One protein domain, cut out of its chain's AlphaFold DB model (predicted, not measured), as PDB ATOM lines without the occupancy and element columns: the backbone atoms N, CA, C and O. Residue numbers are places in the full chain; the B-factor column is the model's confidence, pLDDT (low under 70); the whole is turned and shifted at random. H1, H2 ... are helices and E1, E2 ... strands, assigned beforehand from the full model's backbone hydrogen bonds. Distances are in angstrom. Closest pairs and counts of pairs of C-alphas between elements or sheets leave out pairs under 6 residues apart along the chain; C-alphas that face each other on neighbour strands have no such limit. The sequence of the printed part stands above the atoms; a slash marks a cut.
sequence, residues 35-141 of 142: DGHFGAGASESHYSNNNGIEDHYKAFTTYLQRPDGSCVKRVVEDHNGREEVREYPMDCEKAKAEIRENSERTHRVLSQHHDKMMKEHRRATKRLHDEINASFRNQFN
ATOM      1  N   ASP A  35     130.982 118.413 251.227       46.06
ATOM      2  CA  ASP A  35     129.936 118.682 250.236       46.06
ATOM      3  C   ASP A  35     129.968 117.575 249.175       46.06
ATOM      4  O   ASP A  35     130.848 117.533 248.313       46.06
ATOM      5  N   GLY A  36     129.028 116.633 249.262       50.84
ATOM      6  CA  GLY A  36     128.941 115.496 248.347       50.84
ATOM      7  C   GLY A  36     127.711 115.584 247.447       50.84
ATOM      8  O   GLY A  36     126.591 115.775 247.914       50.84
ATOM      9  N   HIS A  37     127.890 115.395 246.142       55.62
ATOM     10  CA  HIS A  37     126.792 114.978 245.271       55.62
ATOM     11  C   HIS A  37     126.764 113.445 245.288       55.62
ATOM     12  O   HIS A  37     127.713 112.805 244.840       55.62
ATOM     13  N   PHE A  38     125.707 112.852 245.845       60.91
ATOM     14  CA  PHE A  38     125.660 111.415 246.156       60.91
ATOM     15  C   PHE A  38     125.096 110.575 245.006       60.91
ATOM     16  O   PHE A  38     125.358 109.379 244.923       60.91
ATOM     17  N   GLY A  39     124.377 111.196 244.073       61.06
ATOM     18  CA  GLY A  39     123.938 110.556 242.838       61.06
ATOM     19  C   GLY A  39     123.025 111.461 242.019       61.06
ATOM     20  O   GLY A  39     122.406 112.377 242.562       61.06
ATOM     21  N   ALA A  40     122.950 111.200 240.715       63.31
ATOM     22  CA  ALA A  40     122.134 111.954 239.773       63.31
ATOM     23  C   ALA A  40     121.320 111.003 238.885       63.31
ATOM     24  O   ALA A  40     121.826 109.981 238.422       63.31
ATOM     25  N   GLY A  41     120.058 111.346 238.652       67.25
ATOM     26  CA  GLY A  41     119.199 110.746 237.639       67.25
ATOM     27  C   GLY A  41     118.725 111.835 236.687       67.25
ATOM     28  O   GLY A  41     118.337 112.907 237.137       67.25
ATOM     29  N   ALA A  42     118.769 111.578 235.384       72.12
ATOM     30  CA  ALA A  42     118.263 112.493 234.367       72.12
ATOM     31  C   ALA A  42     117.198 111.777 233.533       72.12
ATOM     32  O   ALA A  42     117.346 110.597 233.210       72.12
ATOM     33  N   SER A  43     116.130 112.488 233.202       71.06
ATOM     34  CA  SER A  43     115.073 112.048 232.303       71.06
ATOM     35  C   SER A  43     114.776 113.178 231.332       71.06
ATOM     36  O   SER A  43     114.731 114.339 231.721       71.06
ATOM     37  N   GLU A  44     114.603 112.846 230.062       75.31
ATOM     38  CA  GLU A  44     114.300 113.810 229.015       75.31
ATOM     39  C   GLU A  44     113.239 113.209 228.098       75.31
ATOM     40  O   GLU A  44     113.311 112.030 227.740       75.31
ATOM     41  N   SER A  45     112.245 114.012 227.739       73.62
ATOM     42  CA  SER A  45     111.207 113.648 226.786       73.62
ATOM     43  C   SER A  45     110.933 114.796 225.829       73.62
ATOM     44  O   SER A  45     110.837 115.954 226.232       73.62
ATOM     45  N   HIS A  46     110.766 114.436 224.563       78.31
ATOM     46  CA  HIS A  46     110.430 115.340 223.472       78.31
ATOM     47  C   HIS A  46     109.082 114.910 222.909       78.31
ATOM     48  O   HIS A  46     108.902 113.735 222.573       78.31
ATOM     49  N   TYR A  47     108.136 115.837 222.815       77.12
ATOM     50  CA  TYR A  47     106.836 115.597 222.205       77.12
ATOM     51  C   TYR A  47     106.611 116.598 221.077       77.12
ATOM     52  O   TYR A  47     106.692 117.800 221.282       77.12
ATOM     53  N   SER A  48     106.301 116.113 219.877       78.81
ATOM     54  CA  SER A  48     105.960 116.966 218.739       78.81
ATOM     55  C   SER A  48     104.587 116.575 218.216       78.81
ATOM     56  O   SER A  48     104.307 115.390 218.010       78.81
ATOM     57  N   ASN A  49     103.710 117.559 218.026       79.12
ATOM     58  CA  ASN A  49     102.406 117.333 217.410       79.12
ATOM     59  C   ASN A  49     102.438 117.644 215.903       79.12
ATOM     60  O   ASN A  49     103.332 118.317 215.394       79.12
ATOM     61  N   ASN A  50     101.410 117.197 215.177       82.00
ATOM     62  CA  ASN A  50     101.295 117.402 213.724       82.00
ATOM     63  C   ASN A  50     101.185 118.883 213.302       82.00
ATOM     64  O   ASN A  50     101.186 119.172 212.107       82.00
ATOM     65  N   ASN A  51     101.091 119.811 214.260       80.44
ATOM     66  CA  ASN A  51     101.030 121.250 214.016       80.44
ATOM     67  C   ASN A  51     102.403 121.931 214.174       80.44
ATOM     68  O   ASN A  51     102.474 123.156 214.126       80.44
ATOM     69  N   GLY A  52     103.485 121.165 214.370       71.06
ATOM     70  CA  GLY A  52     104.846 121.695 214.492       71.06
ATOM     71  C   GLY A  52     105.147 122.360 215.836       71.06
ATOM     72  O   GLY A  52     106.157 123.047 215.955       71.06
ATOM     73  N   ILE A  53     104.289 122.170 216.843       74.94
ATOM     74  CA  ILE A  53     104.599 122.561 218.220       74.94
ATOM     75  C   ILE A  53     105.422 121.430 218.831       74.94
ATOM     76  O   ILE A  53     104.958 120.288 218.905       74.94
ATOM     77  N   GLU A  54     106.635 121.773 219.244       80.12
ATOM     78  CA  GLU A  54     107.532 120.914 220.001       80.12
ATOM     79  C   GLU A  54     107.437 121.300 221.478       80.12
ATOM     80  O   GLU A  54     107.590 122.467 221.836       80.12
ATOM     81  N   ASP A  55     107.101 120.320 222.305       80.44
ATOM     82  CA  ASP A  55     107.076 120.408 223.754       80.44
ATOM     83  C   ASP A  55     108.277 119.636 224.289       80.44
ATOM     84  O   ASP A  55     108.487 118.452 223.987       80.44
ATOM     85  N   HIS A  56     109.096 120.341 225.049       82.06
ATOM     86  CA  HIS A  56     110.359 119.853 225.549       82.06
ATOM     87  C   HIS A  56     110.312 119.786 227.068       82.06
ATOM     88  O   HIS A  56     110.010 120.775 227.738       82.06
ATOM     89  N   TYR A  57     110.598 118.600 227.598       82.94
ATOM     90  CA  TYR A  57     110.627 118.365 229.032       82.94
ATOM     91  C   TYR A  57     111.913 117.655 229.440       82.94
ATOM     92  O   TYR A  57     112.213 116.557 228.960       82.94
ATOM     93  N   LYS A  58     112.658 118.257 230.366       84.25
ATOM     94  CA  LYS A  58     113.793 117.622 231.045       84.25
ATOM     95  C   LYS A  58     113.552 117.616 232.541       84.25
ATOM     96  O   LYS A  58     113.120 118.606 233.105       84.25
ATOM     97  N   ALA A  59     113.906 116.525 233.198       83.19
ATOM     98  CA  ALA A  59     113.909 116.418 234.643       83.19
ATOM     99  C   ALA A  59     115.252 115.867 235.125       83.19
ATOM    100  O   ALA A  59     115.680 114.781 234.729       83.19
ATOM    101  N   PHE A  60     115.908 116.587 236.027       83.06
ATOM    102  CA  PHE A  60     117.143 116.180 236.679       83.06
ATOM    103  C   PHE A  60     116.893 116.032 238.169       83.06
ATOM    104  O   PHE A  60     116.468 116.958 238.844       83.06
ATOM    105  N   THR A  61     117.169 114.853 238.702       83.81
ATOM    106  CA  THR A  61     117.121 114.574 240.132       83.81
ATOM    107  C   THR A  61     118.534 114.399 240.652       83.81
ATOM    108  O   THR A  61     119.315 113.633 240.094       83.81
ATOM    109  N   THR A  62     118.870 115.071 241.744       85.19
ATOM    110  CA  THR A  62     120.174 114.974 242.396       85.19
ATOM    111  C   THR A  62     119.999 114.790 243.893       85.19
ATOM    112  O   THR A  62     119.131 115.404 244.510       85.19
ATOM    113  N   TYR A  63     120.832 113.943 244.482       83.94
ATOM    114  CA  TYR A  63     120.860 113.708 245.922       83.94
ATOM    115  C   TYR A  63     122.068 114.423 246.521       83.94
ATOM    116  O   TYR A  63     123.199 114.221 246.070       83.94
ATOM    117  N   LEU A  64     121.823 115.256 247.527       83.75
ATOM    118  CA  LEU A  64     122.815 116.121 248.162       83.75
ATOM    119  C   LEU A  64     122.845 115.843 249.664       83.75
ATOM    120  O   LEU A  64     121.791 115.674 250.272       83.75
ATOM    121  N   GLN A  65     124.035 115.861 250.259       84.25
ATOM    122  CA  GLN A  65     124.209 116.038 251.702       84.25
ATOM    123  C   GLN A  65     124.813 117.414 251.904       84.25
ATOM    124  O   GLN A  65     125.843 117.739 251.311       84.25
ATOM    125  N   ARG A  66     124.136 118.218 252.709       84.06
ATOM    126  CA  ARG A  66     124.568 119.558 253.069       84.06
ATOM    127  C   ARG A  66     125.649 119.486 254.159       84.06
ATOM    128  O   ARG A  66     125.736 118.479 254.867       84.06
ATOM    129  N   PRO A  67     126.419 120.567 254.369       80.88
ATOM    130  CA  PRO A  67     127.432 120.631 255.426       80.88
ATOM    131  C   PRO A  67     126.883 120.417 256.844       80.88
ATOM    132  O   PRO A  67     127.614 119.997 257.735       80.88
ATOM    133  N   ASP A  68     125.594 120.694 257.056       82.94
ATOM    134  CA  ASP A  68     124.882 120.446 258.317       82.94
ATOM    135  C   ASP A  68     124.547 118.956 258.548       82.94
ATOM    136  O   ASP A  68     123.960 118.599 259.569       82.94
ATOM    137  N   GLY A  69     124.917 118.079 257.609       80.38
ATOM    138  CA  GLY A  69     124.655 116.643 257.637       80.38
ATOM    139  C   GLY A  69     123.263 116.248 257.141       80.38
ATOM    140  O   GLY A  69     122.996 115.051 257.019       80.38
ATOM    141  N   SER A  70     122.390 117.210 256.824       86.44
ATOM    142  CA  SER A  70     121.060 116.937 256.279       86.44
ATOM    143  C   SER A  70     121.141 116.501 254.819       86.44
ATOM    144  O   SER A  70     121.988 116.971 254.057       86.44
ATOM    145  N   CYS A  71     120.247 115.600 254.412       87.19
ATOM    146  CA  CYS A  71     120.146 115.178 253.023       87.19
ATOM    147  C   CYS A  71     118.933 115.804 252.347       87.19
ATOM    148  O   CYS A  71     117.853 115.924 252.933       87.19
ATOM    149  N   VAL A  72     119.106 116.193 251.087       88.38
ATOM    150  CA  VAL A  72     118.033 116.729 250.256       88.38
ATOM    151  C   VAL A  72     118.028 116.063 248.887       88.38
ATOM    152  O   VAL A  72     119.071 115.749 248.306       88.38
ATOM    153  N   LYS A  73     116.825 115.871 248.359       88.56
ATOM    154  CA  LYS A  73     116.572 115.522 246.968       88.56
ATOM    155  C   LYS A  73     116.261 116.804 246.217       88.56
ATOM    156  O   LYS A  73     115.235 117.430 246.468       88.56
ATOM    157  N   ARG A  74     117.136 117.190 245.303       88.38
ATOM    158  CA  ARG A  74     116.924 118.310 244.392       88.38
ATOM    159  C   ARG A  74     116.340 117.782 243.091       88.38
ATOM    160  O   ARG A  74     116.876 116.838 242.522       88.38
ATOM    161  N   VAL A  75     115.252 118.378 242.633       88.19
ATOM    162  CA  VAL A  75     114.604 118.084 241.356       88.19
ATOM    163  C   VAL A  75     114.585 119.373 240.548       88.19
ATOM    164  O   VAL A  75     114.140 120.405 241.043       88.19
ATOM    165  N   VAL A  76     115.119 119.322 239.336       88.31
ATOM    166  CA  VAL A  76     115.122 120.416 238.367       88.31
ATOM    167  C   VAL A  76     114.284 119.967 237.185       88.31
ATOM    168  O   VAL A  76     114.647 118.993 236.533       88.31
ATOM    169  N   GLU A  77     113.172 120.638 236.932       89.69
ATOM    170  CA  GLU A  77     112.274 120.384 235.806       89.69
ATOM    171  C   GLU A  77     112.404 121.551 234.824       89.69
ATOM    172  O   GLU A  77     112.164 122.691 235.196       89.69
ATOM    173  N   ASP A  78     112.811 121.291 233.587       88.62
ATOM    174  CA  ASP A  78     112.772 122.256 232.491       88.62
ATOM    175  C   ASP A  78     111.578 121.934 231.597       88.62
ATOM    176  O   ASP A  78     111.471 120.822 231.076       88.62
ATOM    177  N   HIS A  79     110.687 122.909 231.436       87.88
ATOM    178  CA  HIS A  79     109.574 122.858 230.498       87.88
ATOM    179  C   HIS A  79     109.725 123.973 229.469       87.88
ATOM    180  O   HIS A  79     109.527 125.148 229.793       87.88
ATOM    181  N   ASN A  80     110.030 123.620 228.221       84.25
ATOM    182  CA  ASN A  80     110.208 124.573 227.121       84.25
ATOM    183  C   ASN A  80     111.175 125.723 227.470       84.25
ATOM    184  O   ASN A  80     110.902 126.888 227.161       84.25
ATOM    185  N   GLY A  81     112.282 125.415 228.160       81.44
ATOM    186  CA  GLY A  81     113.282 126.396 228.591       81.44
ATOM    187  C   GLY A  81     112.933 127.158 229.873       81.44
ATOM    188  O   GLY A  81     113.597 128.146 230.197       81.44
ATOM    189  N   ARG A  82     111.869 126.767 230.587       87.81
ATOM    190  CA  ARG A  82     111.564 127.271 231.933       87.81
ATOM    191  C   ARG A  82     111.990 126.246 232.968       87.81
ATOM    192  O   ARG A  82     111.311 125.238 233.139       87.81
ATOM    193  N   GLU A  83     113.061 126.561 233.688       90.44
ATOM    194  CA  GLU A  83     113.553 125.745 234.793       90.44
ATOM    195  C   GLU A  83     112.789 126.030 236.095       90.44
ATOM    196  O   GLU A  83     112.702 127.168 236.564       90.44
ATOM    197  N   GLU A  84     112.288 124.971 236.721       91.56
ATOM    198  CA  GLU A  84     111.760 124.954 238.075       91.56
ATOM    199  C   GLU A  84     112.643 124.059 238.952       91.56
ATOM    200  O   GLU A  84     112.886 122.894 238.642       91.56
ATOM    201  N   VAL A  85     113.129 124.600 240.071       91.50
ATOM    202  CA  VAL A  85     113.968 123.865 241.024       91.50
ATOM    203  C   VAL A  85     113.195 123.647 242.313       91.50
ATOM    204  O   VAL A  85     112.768 124.602 242.961       91.50
ATOM    205  N   ARG A  86     113.069 122.386 242.725       92.44
ATOM    206  CA  ARG A  86     112.449 121.985 243.988       92.44
ATOM    207  C   ARG A  86     113.423 121.162 244.815       92.44
ATOM    208  O   ARG A  86     114.052 120.234 244.314       92.44
ATOM    209  N   GLU A  87     113.536 121.487 246.096       92.19
ATOM    210  CA  GLU A  87     114.346 120.727 247.045       92.19
ATOM    211  C   GLU A  87     113.463 120.112 248.122       92.19
ATOM    212  O   GLU A  87     112.639 120.784 248.740       92.19
ATOM    213  N   TYR A  88     113.665 118.821 248.356       90.88
ATOM    214  CA  TYR A  88     112.907 118.040 249.316       90.88
ATOM    215  C   TYR A  88     113.853 117.496 250.383       90.88
ATOM    216  O   TYR A  88     114.746 116.711 250.050       90.88
ATOM    217  N   PRO A  89     113.675 117.868 251.661       91.69
ATOM    218  CA  PRO A  89     114.378 117.224 252.759       91.69
ATOM    219  C   PRO A  89     114.109 115.722 252.747       91.69
ATOM    220  O   PRO A  89     112.974 115.284 252.546       91.69
ATOM    221  N   MET A  90     115.150 114.928 252.961       89.12
ATOM    222  CA  MET A  90     115.031 113.480 252.990       89.12
ATOM    223  C   MET A  90     115.982 112.856 254.002       89.12
ATOM    224  O   MET A  90     117.008 113.423 254.369       89.12
ATOM    225  N   ASP A  91     115.646 111.641 254.418       89.38
ATOM    226  CA  ASP A  91     116.537 110.827 255.228       89.38
ATOM    227  C   ASP A  91     117.775 110.403 254.416       89.38
ATOM    228  O   ASP A  91     117.669 109.987 253.257       89.38
ATOM    229  N   CYS A  92     118.957 110.515 255.022       84.00
ATOM    230  CA  CYS A  92     120.221 110.204 254.359       84.00
ATOM    231  C   CYS A  92     120.395 108.716 254.037       84.00
ATOM    232  O   CYS A  92     120.971 108.384 253.001       84.00
ATOM    233  N   GLU A  93     119.890 107.806 254.870       86.31
ATOM    234  CA  GLU A  93     119.921 106.371 254.576       86.31
ATOM    235  C   GLU A  93     118.959 106.038 253.437       86.31
ATOM    236  O   GLU A  93     119.299 105.262 252.539       86.31
ATOM    237  N   LYS A  94     117.804 106.712 253.392       86.25
ATOM    238  CA  LYS A  94     116.899 106.627 252.239       86.25
ATOM    239  C   LYS A  94     117.562 107.136 250.954       86.25
ATOM    240  O   LYS A  94     117.428 106.495 249.915       86.25
ATOM    241  N   ALA A  95     118.314 108.236 251.020       83.38
ATOM    242  CA  ALA A  95     119.050 108.765 249.870       83.38
ATOM    243  C   ALA A  95     120.056 107.740 249.337       83.38
ATOM    244  O   ALA A  95     120.053 107.421 248.148       83.38
ATOM    245  N   LYS A  96     120.866 107.155 250.228       82.69
ATOM    246  CA  LYS A  96     121.832 106.106 249.875       82.69
ATOM    247  C   LYS A  96     121.158 104.887 249.245       82.69
ATOM    248  O   LYS A  96     121.680 104.348 248.268       82.69
ATOM    249  N   ALA A  97     120.014 104.463 249.782       83.06
ATOM    250  CA  ALA A  97     119.253 103.343 249.242       83.06
ATOM    251  C   ALA A  97     118.745 103.627 247.818       83.06
ATOM    252  O   ALA A  97     118.982 102.809 246.928       83.06
ATOM    253  N   GLU A  98     118.137 104.796 247.573       82.19
ATOM    254  CA  GLU A  98     117.651 105.194 246.238       82.19
ATOM    255  C   GLU A  98     118.799 105.282 245.216       82.19
ATOM    256  O   GLU A  98     118.667 104.816 244.082       82.19
ATOM    257  N   ILE A  99     119.957 105.819 245.614       80.31
ATOM    258  CA  ILE A  99     121.150 105.880 244.754       80.31
ATOM    259  C   ILE A  99     121.633 104.477 244.384       80.31
ATOM    260  O   ILE A  99     121.913 104.199 243.214       80.31
ATOM    261  N   ARG A 100     121.733 103.585 245.376       80.19
ATOM    262  CA  ARG A 100     122.184 102.209 245.164       80.19
ATOM    263  C   ARG A 100     121.237 101.460 244.233       80.19
ATOM    264  O   ARG A 100     121.697 100.841 243.277       80.19
ATOM    265  N   GLU A 101     119.935 101.546 244.479       82.94
ATOM    266  CA  GLU A 101     118.925 100.896 243.644       82.94
ATOM    267  C   GLU A 101     118.977 101.411 242.200       82.94
ATOM    268  O   GLU A 101     118.954 100.619 241.255       82.94
ATOM    269  N   ASN A 102     119.114 102.726 242.011       79.69
ATOM    270  CA  ASN A 102     119.208 103.312 240.677       79.69
ATOM    271  C   ASN A 102     120.468 102.848 239.926       79.69
ATOM    272  O   ASN A 102     120.409 102.536 238.732       79.69
ATOM    273  N   SER A 103     121.600 102.746 240.627       75.06
ATOM    274  CA  SER A 103     122.847 102.208 240.073       75.06
ATOM    275  C   SER A 103     122.692 100.741 239.658       75.06
ATOM    276  O   SER A 103     122.993 100.374 238.519       75.06
ATOM    277  N   GLU A 104     122.115  99.907 240.528       81.06
ATOM    278  CA  GLU A 104     121.851  98.497 240.228       81.06
ATOM    279  C   GLU A 104     120.891  98.333 239.040       81.06
ATOM    280  O   GLU A 104     121.115  97.494 238.163       81.06
ATOM    281  N   ARG A 105     119.836  99.153 238.964       76.38
ATOM    282  CA  ARG A 105     118.891  99.151 237.841       76.38
ATOM    283  C   ARG A 105     119.573  99.539 236.533       76.38
ATOM    284  O   ARG A 105     119.385  98.850 235.531       76.38
ATOM    285  N   THR A 106     120.385 100.594 236.549       74.44
ATOM    286  CA  THR A 106     121.147 101.052 235.377       74.44
ATOM    287  C   THR A 106     122.086  99.956 234.883       74.44
ATOM    288  O   THR A 106     122.093  99.630 233.696       74.44
ATOM    289  N   HIS A 107     122.804  99.307 235.800       74.94
ATOM    290  CA  HIS A 107     123.683  98.191 235.470       74.94
ATOM    291  C   HIS A 107     122.920  97.014 234.839       74.94
ATOM    292  O   HIS A 107     123.364  96.447 233.841       74.94
ATOM    293  N   ARG A 108     121.744  96.652 235.373       75.12
ATOM    294  CA  ARG A 108     120.906  95.581 234.802       75.12
ATOM    295  C   ARG A 108     120.446  95.905 233.381       75.12
ATOM    296  O   ARG A 108     120.540  95.038 232.515       75.12
ATOM    297  N   VAL A 109     119.978  97.129 233.134       78.00
ATOM    298  CA  VAL A 109     119.546  97.561 231.793       78.00
ATOM    299  C   VAL A 109     120.717  97.527 230.813       78.00
ATOM    300  O   VAL A 109     120.582  96.985 229.717       78.00
ATOM    301  N   LEU A 110     121.883  98.033 231.224       73.25
ATOM    302  CA  LEU A 110     123.084  98.024 230.393       73.25
ATOM    303  C   LEU A 110     123.534  96.596 230.057       73.25
ATOM    304  O   LEU A 110     123.823  96.307 228.897       73.25
ATOM    305  N   SER A 111     123.526  95.693 231.040       75.31
ATOM    306  CA  SER A 111     123.854  94.276 230.835       75.31
ATOM    307  C   SER A 111     122.903  93.619 229.833       75.31
ATOM    308  O   SER A 111     123.351  92.967 228.895       75.31
ATOM    309  N   GLN A 112     121.591  93.832 229.974       81.06
ATOM    310  CA  GLN A 112     120.601  93.271 229.050       81.06
ATOM    311  C   GLN A 112     120.758  93.819 227.627       81.06
ATOM    312  O   GLN A 112     120.642  93.073 226.652       81.06
ATOM    313  N   HIS A 113     121.029  95.120 227.499       79.25
ATOM    314  CA  HIS A 113     121.277  95.743 226.206       79.25
ATOM    315  C   HIS A 113     122.547  95.187 225.552       79.25
ATOM    316  O   HIS A 113     122.530  94.839 224.369       79.25
ATOM    317  N   HIS A 114     123.625  95.037 226.326       79.94
ATOM    318  CA  HIS A 114     124.873  94.435 225.867       79.94
ATOM    319  C   HIS A 114     124.662  92.995 225.379       79.94
ATOM    320  O   HIS A 114     125.055  92.662 224.261       79.94
ATOM    321  N   ASP A 115     123.960  92.164 226.149       86.19
ATOM    322  CA  ASP A 115     123.674  90.777 225.770       86.19
ATOM    323  C   ASP A 115     122.863  90.689 224.473       86.19
ATOM    324  O   ASP A 115     123.139  89.858 223.598       86.19
ATOM    325  N   LYS A 116     121.866  91.569 224.316       87.56
ATOM    326  CA  LYS A 116     121.063  91.648 223.093       87.56
ATOM    327  C   LYS A 116     121.923  92.050 221.895       87.56
ATOM    328  O   LYS A 116     121.876  91.365 220.871       87.56
ATOM    329  N   MET A 117     122.738  93.093 222.041       87.44
ATOM    330  CA  MET A 117     123.653  93.567 221.001       87.44
ATOM    331  C   MET A 117     124.626  92.464 220.573       87.44
ATOM    332  O   MET A 117     124.763  92.185 219.385       87.44
ATOM    333  N   MET A 118     125.248  91.767 221.527       87.56
ATOM    334  CA  MET A 118     126.184  90.678 221.236       87.56
ATOM    335  C   MET A 118     125.502  89.508 220.519       87.56
ATOM    336  O   MET A 118     126.066  88.910 219.596       87.56
ATOM    337  N   LYS A 119     124.256  89.192 220.889       89.31
ATOM    338  CA  LYS A 119     123.456  88.161 220.218       89.31
ATOM    339  C   LYS A 119     123.097  88.550 218.784       89.31
ATOM    340  O   LYS A 119     123.145  87.697 217.896       89.31
ATOM    341  N   GLU A 120     122.734  89.806 218.549       90.12
ATOM    342  CA  GLU A 120     122.443  90.331 217.211       90.12
ATOM    343  C   GLU A 120     123.700  90.384 216.344       90.12
ATOM    344  O   GLU A 120     123.681  89.871 215.224       90.12
ATOM    345  N   HIS A 121     124.815  90.863 216.896       88.69
ATOM    346  CA  HIS A 121     126.113  90.860 216.232       88.69
ATOM    347  C   HIS A 121     126.514  89.443 215.798       88.69
ATOM    348  O   HIS A 121     126.811  89.204 214.631       88.69
ATOM    349  N   ARG A 122     126.409  88.453 216.697       89.44
ATOM    350  CA  ARG A 122     126.703  87.047 216.370       89.44
ATOM    351  C   ARG A 122     125.814  86.501 215.249       89.44
ATOM    352  O   ARG A 122     126.287  85.726 214.418       89.44
ATOM    353  N   ARG A 123     124.532  86.880 215.215       91.25
ATOM    354  CA  ARG A 123     123.600  86.478 214.147       91.25
ATOM    355  C   ARG A 123     123.969  87.112 212.808       91.25
ATOM    356  O   ARG A 123     123.960  86.404 211.807       91.25
ATOM    357  N   ALA A 124     124.297  88.402 212.794       90.06
ATOM    358  CA  ALA A 124     124.706  89.114 211.587       90.06
ATOM    359  C   ALA A 124     126.001  88.532 211.005       90.06
ATOM    360  O   ALA A 124     126.041  88.186 209.827       90.06
ATOM    361  N   THR A 125     127.014  88.307 211.845       89.38
ATOM    362  CA  THR A 125     128.285  87.695 211.428       89.38
ATOM    363  C   THR A 125     128.081  86.293 210.865       89.38
ATOM    364  O   THR A 125     128.687  85.944 209.855       89.38
ATOM    365  N   LYS A 126     127.196  85.489 211.471       91.88
ATOM    366  CA  LYS A 126     126.872  84.161 210.940       91.88
ATOM    367  C   LYS A 126     126.216  84.246 209.557       91.88
ATOM    368  O   LYS A 126     126.632  83.519 208.668       91.88
ATOM    369  N   ARG A 127     125.246  85.149 209.365       89.62
ATOM    370  CA  ARG A 127     124.594  85.352 208.058       89.62
ATOM    371  C   ARG A 127     125.593  85.763 206.984       89.62
ATOM    372  O   ARG A 127     125.628  85.130 205.942       89.62
ATOM    373  N   LEU A 128     126.451  86.743 207.276       88.69
ATOM    374  CA  LEU A 128     127.509  87.164 206.355       88.69
ATOM    375  C   LEU A 128     128.445  86.006 206.009       88.69
ATOM    376  O   LEU A 128     128.806  85.824 204.853       88.69
ATOM    377  N   HIS A 129     128.826  85.198 206.998       88.19
ATOM    378  CA  HIS A 129     129.673  84.037 206.755       88.19
ATOM    379  C   HIS A 129     128.979  82.980 205.880       88.19
ATOM    380  O   HIS A 129     129.597  82.443 204.964       88.19
ATOM    381  N   ASP A 130     127.696  82.712 206.125       90.56
ATOM    382  CA  ASP A 130     126.893  81.779 205.332       90.56
ATOM    383  C   ASP A 130     126.697  82.292 203.891       90.56
ATOM    384  O   ASP A 130     126.837  81.517 202.946       90.56
ATOM    385  N   GLU A 131     126.459  83.594 203.702       89.50
ATOM    386  CA  GLU A 131     126.359  84.250 202.389       89.50
ATOM    387  C   GLU A 131     127.680  84.202 201.619       89.50
ATOM    388  O   GLU A 131     127.694  83.835 200.443       89.50
ATOM    389  N   ILE A 132     128.802  84.500 202.283       88.44
ATOM    390  CA  ILE A 132     130.142  84.372 201.700       88.44
ATOM    391  C   ILE A 132     130.367  82.925 201.257       88.44
ATOM    392  O   ILE A 132     130.726  82.682 200.107       88.44
ATOM    393  N   ASN A 133     130.097  81.952 202.129       86.62
ATOM    394  CA  ASN A 133     130.269  80.536 201.810       86.62
ATOM    395  C   ASN A 133     129.359  80.074 200.663       86.62
ATOM    396  O   ASN A 133     129.791  79.278 199.830       86.62
ATOM    397  N   ALA A 134     128.117  80.557 200.597       86.81
ATOM    398  CA  ALA A 134     127.201  80.265 199.498       86.81
ATOM    399  C   ALA A 134     127.686  80.886 198.179       86.81
ATOM    400  O   ALA A 134     127.698  80.209 197.152       86.81
ATOM    401  N   SER A 135     128.160  82.136 198.214       84.88
ATOM    402  CA  SER A 135     128.753  82.806 197.055       84.88
ATOM    403  C   SER A 135     129.990  82.059 196.556       84.88
ATOM    404  O   SER A 135     130.104  81.811 195.361       84.88
ATOM    405  N   PHE A 136     130.883  81.636 197.457       85.19
ATOM    406  CA  PHE A 136     132.054  80.831 197.099       85.19
ATOM    407  C   PHE A 136     131.658  79.493 196.463       85.19
ATOM    408  O   PHE A 136     132.218  79.129 195.433       85.19
ATOM    409  N   ARG A 137     130.669  78.772 197.007       79.44
ATOM    410  CA  ARG A 137     130.198  77.517 196.392       79.44
ATOM    411  C   ARG A 137     129.628  77.731 194.993       79.44
ATOM    412  O   ARG A 137     129.989  76.994 194.086       79.44
ATOM    413  N   ASN A 138     128.791  78.751 194.814       77.25
ATOM    414  CA  ASN A 138     128.185  79.056 193.517       77.25
ATOM    415  C   ASN A 138     129.219  79.518 192.477       77.25
ATOM    416  O   ASN A 138     129.031  79.303 191.283       77.25
ATOM    417  N   GLN A 139     130.302  80.167 192.913       74.75
ATOM    418  CA  GLN A 139     131.328  80.712 192.026       74.75
ATOM    419  C   GLN A 139     132.390  79.674 191.627       74.75
ATOM    420  O   GLN A 139     132.973  79.792 190.551       74.75
ATOM    421  N   PHE A 140     132.626  78.654 192.458       74.88
ATOM    422  CA  PHE A 140     133.684  77.656 192.253       74.88
ATOM    423  C   PHE A 140     133.181  76.228 191.978       74.88
ATOM    424  O   PHE A 140     133.996  75.321 192.087       74.88
ATOM    425  N   ASN A 141     131.895  76.042 191.625       53.53
ATOM    426  CA  ASN A 141     131.244  74.782 191.199       53.53
ATOM    427  C   ASN A 141     132.156  73.533 191.247       53.53
ATOM    428  O   ASN A 141     132.808  73.199 190.255       53.53
TER     429      ASN A 141
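AT A GLANCE: This is residues 35 to 141 of the 142 residues of an uncharacterized protein of Cuerna arida (UniProt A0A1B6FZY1). A twisted sheet of four long strands, E1 to E4, has one very long helix, H1, which packs on one face with only its first turns, residues 92 to 103, near the start of E1 and the end of E2. From there residues 104 to 141 stick out as a long, straight arm well beyond the sheet, slantwise to the strands. The printed part has 107 residues, with four named strands followed by one named helix; the sheet has the order E1, E2, E3, E4, all antiparallel, and the class is mixed, helices and strands. The whole is extended, with a radius of gyration of the C-alphas of 24.0 A, and flat, spanning 81 by 43 by 17 A.

HOW THE PARTS SIT: The strands E1, residues 36 to 48, E2, residues 54 to 65, E3, residues 71 to 79, and E4, residues 82 to 90, form a meander, each strand the antiparallel neighbour of the one before. The hairpin of E1 and E2 has directions 170 degrees apart, with N 43 and O 59 within hydrogen-bond range at 2.8 A. In the hairpin of E2 and E3, at 169 degrees, N 60 and O 76 are 2.8 A apart. In the hairpin of E3 and E4, at 161 degrees, N 84 and O 77 are 2.7 A apart. E1 and E4 are the edge strands and are apart. E1 bends by 50 degrees at residue 39. H1, residues 92 to 139, is on the sheet, at a height over the sheet of 10.1 A; the sheet E1, E2, E3, E4 and H1 form two layers, a helix on one face of a sheet. It lies over E1 and E2 and runs slantwise to the strands, at 51 degrees to E2 on the local plane. The closest C-alphas of E1 and H1 are those of Gly 39 and Ile 99, 5.8 A apart; those of E2 and H1 are Tyr 63 and Ala 95, 6.6 A. In H1 every O i to N i+4 pair is within hydrogen-bond range.

IN THESE COORDINATES: E1 begins at C-alpha 36, (128.941, 115.496, 248.347), and measures 37.5 A; E2 measures 36.2 A, E3 26.0 A and E4 25.4 A. H1 measures 69.8 A, from C-alpha 92 at (120.221, 110.204, 254.359) to C-alpha 139 at (131.328, 80.712, 192.026).

THE WHOLE: The two C-alphas farthest apart are those of Asp 68 and Asn 141, at 81.4 A. Without residues 104 to 141, which stand free, the body spans 49 by 23 by 15 A. The four links are tight, and the printed part has no cut. The mean pLDDT of the printed part is 81.7; residues 35 to 41 and residue 141 are under 70.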